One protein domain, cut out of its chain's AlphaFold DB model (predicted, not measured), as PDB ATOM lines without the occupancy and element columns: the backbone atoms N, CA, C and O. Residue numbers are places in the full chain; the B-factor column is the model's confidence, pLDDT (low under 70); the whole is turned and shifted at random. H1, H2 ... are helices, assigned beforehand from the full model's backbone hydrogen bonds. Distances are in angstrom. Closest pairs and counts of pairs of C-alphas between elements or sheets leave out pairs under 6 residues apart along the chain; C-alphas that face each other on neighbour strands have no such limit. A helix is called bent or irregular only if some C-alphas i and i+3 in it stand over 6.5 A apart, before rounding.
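Overview. This is residues 19 to 83 of the 86 residues of the protein "RNase H type-1 domain-containing protein" of Gossypium schwendimanii (UniProt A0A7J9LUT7). A first helix, H1, stands free at one end of the model, and a long stretch with no named element, residues 33 to 46, leads from it to a small helical hairpin of H2 and H3 at the other end. In the hairpin the chain folds back through a long loop, residues 60 to 70, and the space between H1 and the hairpin is open. The printed part has 65 residues, with three named helices in the order H1, H2, H3 and no named strand; the class is all helix. The whole is loose, with a radius of gyration of the C-alphas of 14.6 A and spans of 39 by 26 by 23 A.

Along the chain. H1 is residues 19 to 32, 21.0 A from first to last C-alpha, beginning at C-alpha 19 at (131.842, 77.657, 117.107). It is irregular, but only just: C-alphas 28 and 31 are 6.9 A apart. H2 is residues 47 to 59, 18.3 A long, beginning at C-alpha 47 at (141.026, 79.863, 96.784). H3 is residues 71 to 81, 15.3 A long, ending at C-alpha 81 at (147.145, 78.065, 86.747).

Arrangement. H1 is apart from H2 and from H3. H2 and H3 form a helical hairpin and touch, H2 with residues 48 to 52 alone; their closest C-alphas, those of Leu 48 and Val 73, are 6.7 A apart. They run opposite ways at a shallow tilt of 34 degrees, only just short of steep. In H2 and H3 every O i to N i+4 pair is within hydrogen-bond range; in H1, 8 of 10 are.

Size, cuts and confidence. The C-alphas farthest apart, those of His 28 and Leu 82, are 40.3 A apart. Residues 19 to 46 stand free; the body without them spans 30 by 20 by 12 A. The links H1 to H2 and H2 to H3 are long, and the printed part has no cut. The mean pLDDT of the printed part is 84.0, with residue 66 and residues 80 to 83 under 70.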
ATOM      1  N   ILE A  19     130.417  77.960 117.251       90.56
ATOM      2  CA  ILE A  19     131.842  77.657 117.107       90.56
ATOM      3  C   ILE A  19     132.230  76.510 118.047       90.56
ATOM      4  O   ILE A  19     132.849  75.545 117.606       90.56
ATOM      5  N   GLY A  20     131.807  76.570 119.310       90.62
ATOM      6  CA  GLY A  20     132.026  75.520 120.298       90.62
ATOM      7  C   GLY A  20     131.432  74.177 119.888       90.62
ATOM      8  O   GLY A  20     132.086  73.146 120.053       90.62
ATOM      9  N   SER A  21     130.228  74.165 119.299       90.88
ATOM     10  CA  SER A  21     129.649  72.930 118.752       90.88
ATOM     11  C   SER A  21     130.461  72.377 117.583       90.88
ATOM     12  O   SER A  21     130.784  71.195 117.597       90.88
ATOM     13  N   ILE A  22     130.886  73.224 116.639       90.38
ATOM     14  CA  ILE A  22     131.722  72.796 115.506       90.38
ATOM     15  C   ILE A  22     133.056  72.214 115.997       90.38
ATOM     16  O   ILE A  22     133.486  71.161 115.530       90.38
ATOM     17  N   ILE A  23     133.714  72.865 116.963       90.44
ATOM     18  CA  ILE A  23     134.971  72.370 117.545       90.44
ATOM     19  C   ILE A  23     134.754  71.008 118.209       90.44
ATOM     20  O   ILE A  23     135.562  70.098 118.015       90.44
ATOM     21  N   ARG A  24     133.667  70.852 118.974       91.56
ATOM     22  CA  ARG A  24     133.324  69.593 119.644       91.56
ATOM     23  C   ARG A  24     133.121  68.463 118.640       91.56
ATOM     24  O   ARG A  24     133.668  67.383 118.848       91.56
ATOM     25  N   ASP A  25     132.420  68.731 117.544       92.81
ATOM     26  CA  ASP A  25     132.201  67.752 116.480       92.81
ATOM     27  C   ASP A  25     133.525  67.360 115.814       92.81
ATOM     28  O   ASP A  25     133.812  66.174 115.667       92.81
ATOM     29  N   ILE A  26     134.399  68.322 115.498       91.25
ATOM     30  CA  ILE A  26     135.734  68.033 114.944       91.25
ATOM     31  C   ILE A  26     136.534  67.122 115.885       91.25
ATOM     32  O   ILE A  26     137.141  66.149 115.429       91.25
ATOM     33  N   GLN A  27     136.542  67.407 117.193       90.75
ATOM     34  CA  GLN A  27     137.227  66.555 118.172       90.75
ATOM     35  C   GLN A  27     136.577  65.175 118.277       90.75
ATOM     36  O   GLN A  27     137.296  64.180 118.378       90.75
ATOM     37  N   HIS A  28     135.245  65.099 118.201       92.38
ATOM     38  CA  HIS A  28     134.519  63.837 118.177       92.38
ATOM     39  C   HIS A  28     134.928  62.999 116.966       92.38
ATOM     40  O   HIS A  28     135.312  61.856 117.153       92.38
ATOM     41  N   TYR A  29     134.966  63.552 115.750       92.81
ATOM     42  CA  TYR A  29     135.317  62.799 114.537       92.81
ATOM     43  C   TYR A  29     136.820  62.551 114.350       92.81
ATOM     44  O   TYR A  29     137.218  61.718 113.533       92.81
ATOM     45  N   LYS A  30     137.680  63.230 115.116       91.50
ATOM     46  CA  LYS A  30     139.142  63.121 115.014       91.50
ATOM     47  C   LYS A  30     139.654  61.680 115.083       91.50
ATOM     48  O   LYS A  30     140.617  61.352 114.393       91.50
ATOM     49  N   HIS A  31     139.026  60.822 115.888       90.75
ATOM     50  CA  HIS A  31     139.461  59.436 116.088       90.75
ATOM     51  C   HIS A  31     139.320  58.549 114.837       90.75
ATOM     52  O   HIS A  31     139.973  57.511 114.762       90.75
ATOM     53  N   HIS A  32     138.535  58.959 113.834       94.25
ATOM     54  CA  HIS A  32     138.440  58.242 112.557       94.25
ATOM     55  C   HIS A  32     139.690  58.398 111.678       94.25
ATOM     56  O   HIS A  32     139.852  57.672 110.697       94.25
ATOM     57  N   PHE A  33     140.595  59.321 112.016       91.38
ATOM     58  CA  PHE A  33     141.796  59.601 111.239       91.38
ATOM     59  C   PHE A  33     143.045  59.097 111.964       91.38
ATOM     60  O   PHE A  33     143.303  59.451 113.110       91.38
ATOM     61  N   ARG A  34     143.900  58.342 111.260       94.00
ATOM     62  CA  ARG A  34     145.193  57.879 111.805       94.00
ATOM     63  C   ARG A  34     146.127  59.039 112.175       94.00
ATOM     64  O   ARG A  34     146.930  58.923 113.095       94.00
ATOM     65  N   ARG A  35     146.066  60.141 111.421       91.94
ATOM     66  CA  ARG A  35     146.823  61.374 111.667       91.94
ATOM     67  C   ARG A  35     146.052  62.556 111.091       91.94
ATOM     68  O   ARG A  35     145.608  62.482 109.950       91.94
ATOM     69  N   ILE A  36     145.946  63.637 111.858       90.38
ATOM     70  CA  ILE A  36     145.334  64.901 111.437       90.38
ATOM     71  C   ILE A  36     146.286  66.057 111.752       90.38
ATOM     72  O   ILE A  36     146.986  66.029 112.766       90.38
ATOM     73  N   SER A  37     146.315  67.066 110.888       91.19
ATOM     74  CA  SER A  37     147.079  68.299 111.080       91.19
ATOM     75  C   SER A  37     146.268  69.480 110.570       91.19
ATOM     76  O   SER A  37     145.622  69.373 109.528       91.19
ATOM     77  N   PHE A  38     146.344  70.602 111.274       88.75
ATOM     78  CA  PHE A  38     145.707  71.850 110.878       88.75
ATOM     79  C   PHE A  38     146.801  72.844 110.519       88.75
ATOM     80  O   PHE A  38     147.598  73.219 111.376       88.75
ATOM     81  N   ASN A  39     146.839  73.245 109.253       92.56
ATOM     82  CA  ASN A  39     147.815  74.198 108.747       92.56
ATOM     83  C   ASN A  39     147.080  75.460 108.318       92.56
ATOM     84  O   ASN A  39     146.058  75.389 107.630       92.56
ATOM     85  N   HIS A  40     147.605  76.614 108.712       91.00
ATOM     86  CA  HIS A  40     147.124  77.879 108.186       91.00
ATOM     87  C   HIS A  40     147.576  78.023 106.730       91.00
ATOM     88  O   HIS A  40     148.763  77.901 106.434       91.00
ATOM     89  N   ILE A  41     146.628  78.306 105.837       90.25
ATOM     90  CA  ILE A  41     146.880  78.563 104.419       90.25
ATOM     91  C   ILE A  41     146.425  79.997 104.119       90.25
ATOM     92  O   ILE A  41     145.269  80.326 104.418       90.25
ATOM     93  N   PRO A  42     147.276  80.853 103.521       91.06
ATOM     94  CA  PRO A  42     146.881  82.195 103.109       91.06
ATOM     95  C   PRO A  42     145.634  82.178 102.222       91.06
ATOM     96  O   PRO A  42     145.434  81.280 101.407       91.06
ATOM     97  N   ARG A  43     144.789  83.211 102.323       84.56
ATOM     98  CA  ARG A  43     143.553  83.305 101.521       84.56
ATOM     99  C   ARG A  43     143.817  83.228 100.014       84.56
ATOM    100  O   ARG A  43     142.985  82.702  99.275       84.56
ATOM    101  N   SER A  44     144.949  83.771  99.562       83.75
ATOM    102  CA  SER A  44     145.397  83.687  98.172       83.75
ATOM    103  C   SER A  44     145.514  82.235  97.722       83.75
ATOM    104  O   SER A  44     145.035  81.923  96.638       83.75
ATOM    105  N   GLU A  45     146.054  81.351  98.552       85.44
ATOM    106  CA  GLU A  45     146.269  79.933  98.257       85.44
ATOM    107  C   GLU A  45     145.015  79.088  98.536       85.44
ATOM    108  O   GLU A  45     144.684  78.191  97.762       85.44
ATOM    109  N   ASN A  46     144.212  79.444  99.547       88.62
ATOM    110  CA  ASN A  46     142.966  78.748  99.902       88.62
ATOM    111  C   ASN A  46     141.755  79.133  99.017       88.62
ATOM    112  O   ASN A  46     140.607  79.261  99.458       88.62
ATOM    113  N   CYS A  47     142.014  79.365  97.733       84.88
ATOM    114  CA  CYS A  47     141.026  79.863  96.784       84.88
ATOM    115  C   CYS A  47     139.896  78.868  96.493       84.88
ATOM    116  O   CYS A  47     138.772  79.283  96.197       84.88
ATOM    117  N   LEU A  48     140.178  77.568  96.608       84.62
ATOM    118  CA  LEU A  48     139.195  76.515  96.385       84.62
ATOM    119  C   LEU A  48     138.104  76.531  97.444       84.62
ATOM    120  O   LEU A  48     136.929  76.645  97.094       84.62
ATOM    121  N   ALA A  49     138.489  76.497  98.722       86.75
ATOM    122  CA  ALA A  49     137.539  76.564  99.825       86.75
ATOM    123  C   ALA A  49     136.708  77.851  99.749       86.75
ATOM    124  O   ALA A  49     135.488  77.816  99.896       86.75
ATOM    125  N   HIS A  50     137.345  78.981  99.420       88.19
ATOM    126  CA  HIS A  50     136.638  80.246  99.236       88.19
ATOM    127  C   HIS A  50     135.597  80.188  98.106       88.19
ATOM    128  O   HIS A  50     134.475  80.674  98.268       88.19
ATOM    129  N   THR A  51     135.948  79.587  96.968       86.75
ATOM    130  CA  THR A  51     135.048  79.445  95.816       86.75
ATOM    131  C   THR A  51     133.863  78.547  96.153       86.75
ATOM    132  O   THR A  51     132.727  78.917  95.862       86.75
ATOM    133  N   LEU A  52     134.115  77.401  96.792       86.44
ATOM    134  CA  LEU A  52     133.075  76.467  97.231       86.44
ATOM    135  C   LEU A  52     132.096  77.143  98.189       86.44
ATOM    136  O   LEU A  52     130.902  77.165  97.910       86.44
ATOM    137  N   ALA A  53     132.602  77.783  99.247       87.75
ATOM    138  CA  ALA A  53     131.772  78.483 100.224       87.75
ATOM    139  C   ALA A  53     130.942  79.604  99.580       87.75
ATOM    140  O   ALA A  53     129.759  79.756  99.873       87.75
ATOM    141  N   THR A  54     131.534  80.365  98.654       88.25
ATOM    142  CA  THR A  54     130.825  81.445  97.950       88.25
ATOM    143  C   THR A  54     129.712  80.896  97.059       88.25
ATOM    144  O   THR A  54     128.635  81.480  96.989       88.25
ATOM    145  N   GLN A  55     129.958  79.791  96.351       85.19
ATOM    146  CA  GLN A  55     128.946  79.181  95.487       85.19
ATOM    147  C   GLN A  55     127.842  78.500  96.295       85.19
ATOM    148  O   GLN A  55     126.677  78.679  95.952       85.19
ATOM    149  N   GLY A  56     128.188  77.811  97.385       86.25
ATOM    150  CA  GLY A  56     127.212  77.212  98.296       86.25
ATOM    151  C   GLY A  56     126.297  78.272  98.902       86.25
ATOM    152  O   GLY A  56     125.079  78.173  98.790       86.25
ATOM    153  N   LEU A  57     126.873  79.382  99.383       87.56
ATOM    154  CA  LEU A  57     126.105  80.524  99.886       87.56
ATOM    155  C   LEU A  57     125.164  81.118  98.826       87.56
ATOM    156  O   LEU A  57     124.031  81.469  99.135       87.56
ATOM    157  N   ARG A  58     125.617  81.241  97.571       87.69
ATOM    158  CA  ARG A  58     124.800  81.801  96.479       87.69
ATOM    159  C   ARG A  58     123.646  80.895  96.063       87.69
ATOM    160  O   ARG A  58     122.627  81.410  95.617       87.69
ATOM    161  N   LYS A  59     123.837  79.579  96.131       85.75
ATOM    162  CA  LYS A  59     122.839  78.591  95.710       85.75
ATOM    163  C   LYS A  59     121.934  78.119  96.846       85.75
ATOM    164  O   LYS A  59     120.882  77.564  96.563       85.75
ATOM    165  N   GLY A  60     122.329  78.347  98.099       83.25
ATOM    166  CA  GLY A  60     121.679  77.741  99.261       83.25
ATOM    167  C   GLY A  60     121.897  76.227  99.327       83.25
ATOM    168  O   GLY A  60     121.062  75.520  99.877       83.25
ATOM    169  N   GLU A  61     122.983  75.733  98.727       79.56
ATOM    170  CA  GLU A  61     123.317  74.310  98.640       79.56
ATOM    171  C   GLU A  61     124.611  74.026  99.401       79.56
ATOM    172  O   GLU A  61     125.587  74.778  99.292       79.56
ATOM    173  N   ASP A  62     124.652  72.893 100.096       73.50
ATOM    174  CA  ASP A  62     125.876  72.394 100.709       73.50
ATOM    175  C   ASP A  62     126.720  71.675  99.645       73.50
ATOM    176  O   ASP A  62     126.440  70.551  99.226       73.50
ATOM    177  N   LEU A  63     127.746  72.367  99.147       72.88
ATOM    178  CA  LEU A  63     128.638  71.852  98.109       72.88
ATOM    179  C   LEU A  63     129.836  71.141  98.742       72.88
ATOM    180  O   LEU A  63     130.798  71.780  99.173       72.88
ATOM    181  N   TYR A  64     129.795  69.813  98.735       73.00
ATOM    182  CA  TYR A  64     130.903  68.959  99.154       73.00
ATOM    183  C   TYR A  64     131.734  68.494  97.951       73.00
ATOM    184  O   TYR A  64     131.256  68.437  96.821       73.00
ATOM    185  N   LEU A  65     132.999  68.145  98.196       74.25
ATOM    186  CA  LEU A  65     133.902  67.554  97.192       74.25
ATOM    187  C   LEU A  65     133.745  66.024  97.086       74.25
ATOM    188  O   LEU A  65     134.669  65.321  96.675       74.25
ATOM    189  N   GLU A  66     132.599  65.492  97.503       69.25
ATOM    190  CA  GLU A  66     132.334  64.059  97.469       69.25
ATOM    191  C   GLU A  66     132.170  63.599  96.011       69.25
ATOM    192  O   GLU A  66     131.331  64.110  95.273       69.25
ATOM    193  N   GLY A  67     133.027  62.678  95.560       72.25
ATOM    194  CA  GLY A  67     133.040  62.199  94.171       72.25
ATOM    195  C   GLY A  67     133.862  63.038  93.181       72.25
ATOM    196  O   GLY A  67     133.930  62.677  92.007       72.25
ATOM    197  N   GLY A  68     134.533  64.107  93.627       76.31
ATOM    198  CA  GLY A  68     135.476  64.879  92.809       76.31
ATOM    199  C   GLY A  68     135.238  66.389  92.820       76.31
ATOM    200  O   GLY A  68     134.409  66.915  93.557       76.31
ATOM    201  N   LEU A  69     136.012  67.109  92.002       75.25
ATOM    202  CA  LEU A  69     135.934  68.566  91.882       75.25
ATOM    203  C   LEU A  69     134.754  68.979  90.990       75.25
ATOM    204  O   LEU A  69     134.756  68.640  89.805       75.25
ATOM    205  N   PRO A  70     133.795  69.777  91.497       80.00
ATOM    206  CA  PRO A  70     132.755  70.345  90.658       80.00
ATOM    207  C   PRO A  70     133.356  71.185  89.528       80.00
ATOM    208  O   PRO A  70     134.309  71.943  89.721       80.00
ATOM    209  N   GLU A  71     132.747  71.112  88.349       81.06
ATOM    210  CA  GLU A  71     133.285  71.694  87.116       81.06
ATOM    211  C   GLU A  71     133.580  73.205  87.220       81.06
ATOM    212  O   GLU A  71     134.539  73.727  86.653       81.06
ATOM    213  N   PHE A  72     132.780  73.938  87.997       76.94
ATOM    214  CA  PHE A  72     133.021  75.363  88.223       76.94
ATOM    215  C   PHE A  72     134.303  75.631  89.023       76.94
ATOM    216  O   PHE A  72     134.962  76.639  88.771       76.94
ATOM    217  N   VAL A  73     134.659  74.744  89.956       79.62
ATOM    218  CA  VAL A  73     135.886  74.829  90.755       79.62
ATOM    219  C   VAL A  73     137.090  74.535  89.869       79.62
ATOM    220  O   VAL A  73     138.070  75.280  89.900       79.62
ATOM    221  N   ARG A  74     136.981  73.519  89.002       80.81
ATOM    222  CA  ARG A  74     138.003  73.176  88.006       80.81
ATOM    223  C   ARG A  74     138.340  74.365  87.104       80.81
ATOM    224  O   ARG A  74     139.497  74.760  87.013       80.81
ATOM    225  N   ARG A  75     137.326  75.051  86.571       82.06
ATOM    226  CA  ARG A  75     137.519  76.271  85.763       82.06
ATOM    227  C   ARG A  75     138.144  77.445  86.520       82.06
ATOM    228  O   ARG A  75     138.663  78.371  85.898       82.06
ATOM    229  N   VAL A  76     138.007  77.500  87.845       80.19
ATOM    230  CA  VAL A  76     138.661  78.529  88.673       80.19
ATOM    231  C   VAL A  76     140.135  78.186  88.875       80.19
ATOM    232  O   VAL A  76     140.969  79.085  88.776       80.19
ATOM    233  N   LEU A  77     140.455  76.905  89.085       75.38
ATOM    234  CA  LEU A  77     141.832  76.407  89.129       75.38
ATOM    235  C   LEU A  77     142.561  76.644  87.812       75.38
ATOM    236  O   LEU A  77     143.626  77.245  87.823       75.38
ATOM    237  N   GLU A  78     141.969  76.246  86.687       81.31
ATOM    238  CA  GLU A  78     142.568  76.418  85.358       81.31
ATOM    239  C   GLU A  78     142.876  77.892  85.076       81.31
ATOM    240  O   GLU A  78     143.993  78.236  84.710       81.31
ATOM    241  N   ARG A  79     141.933  78.804  85.352       78.62
ATOM    242  CA  ARG A  79     142.156  80.253  85.190       78.62
ATOM    243  C   ARG A  79     143.235  80.825  86.105       78.62
ATOM    244  O   ARG A  79     143.776  81.879  85.786       78.62
ATOM    245  N   ARG A  80     143.513  80.193  87.246       68.31
ATOM    246  CA  ARG A  80     144.610  80.588  88.140       68.31
ATOM    247  C   ARG A  80     145.939  79.973  87.728       68.31
ATOM    248  O   ARG A  80     146.924  80.689  87.743       68.31
ATOM    249  N   SER A  81     145.954  78.713  87.303       63.44
ATOM    250  CA  SER A  81     147.145  78.065  86.747       63.44
ATOM    251  C   SER A  81     147.610  78.757  85.461       63.44
ATOM    252  O   SER A  81     148.799  78.938  85.266       63.44
ATOM    253  N   LEU A  82     146.679  79.257  84.639       60.00
ATOM    254  CA  LEU A  82     146.982  80.107  83.478       60.00
ATOM    255  C   LEU A  82     147.501  81.509  83.855       60.00
ATOM    256  O   LEU A  82     147.990  82.224  82.985       60.00
ATOM    257  N   ARG A  83     147.342  81.938  85.116       58.69
ATOM    258  CA  ARG A  83     147.867  83.214  85.635       58.69
ATOM    259  C   ARG A  83     149.266  83.088  86.239       58.69
ATOM    260  O   ARG A  83     149.799  84.118  86.627       58.69
TER     261      ARG A  83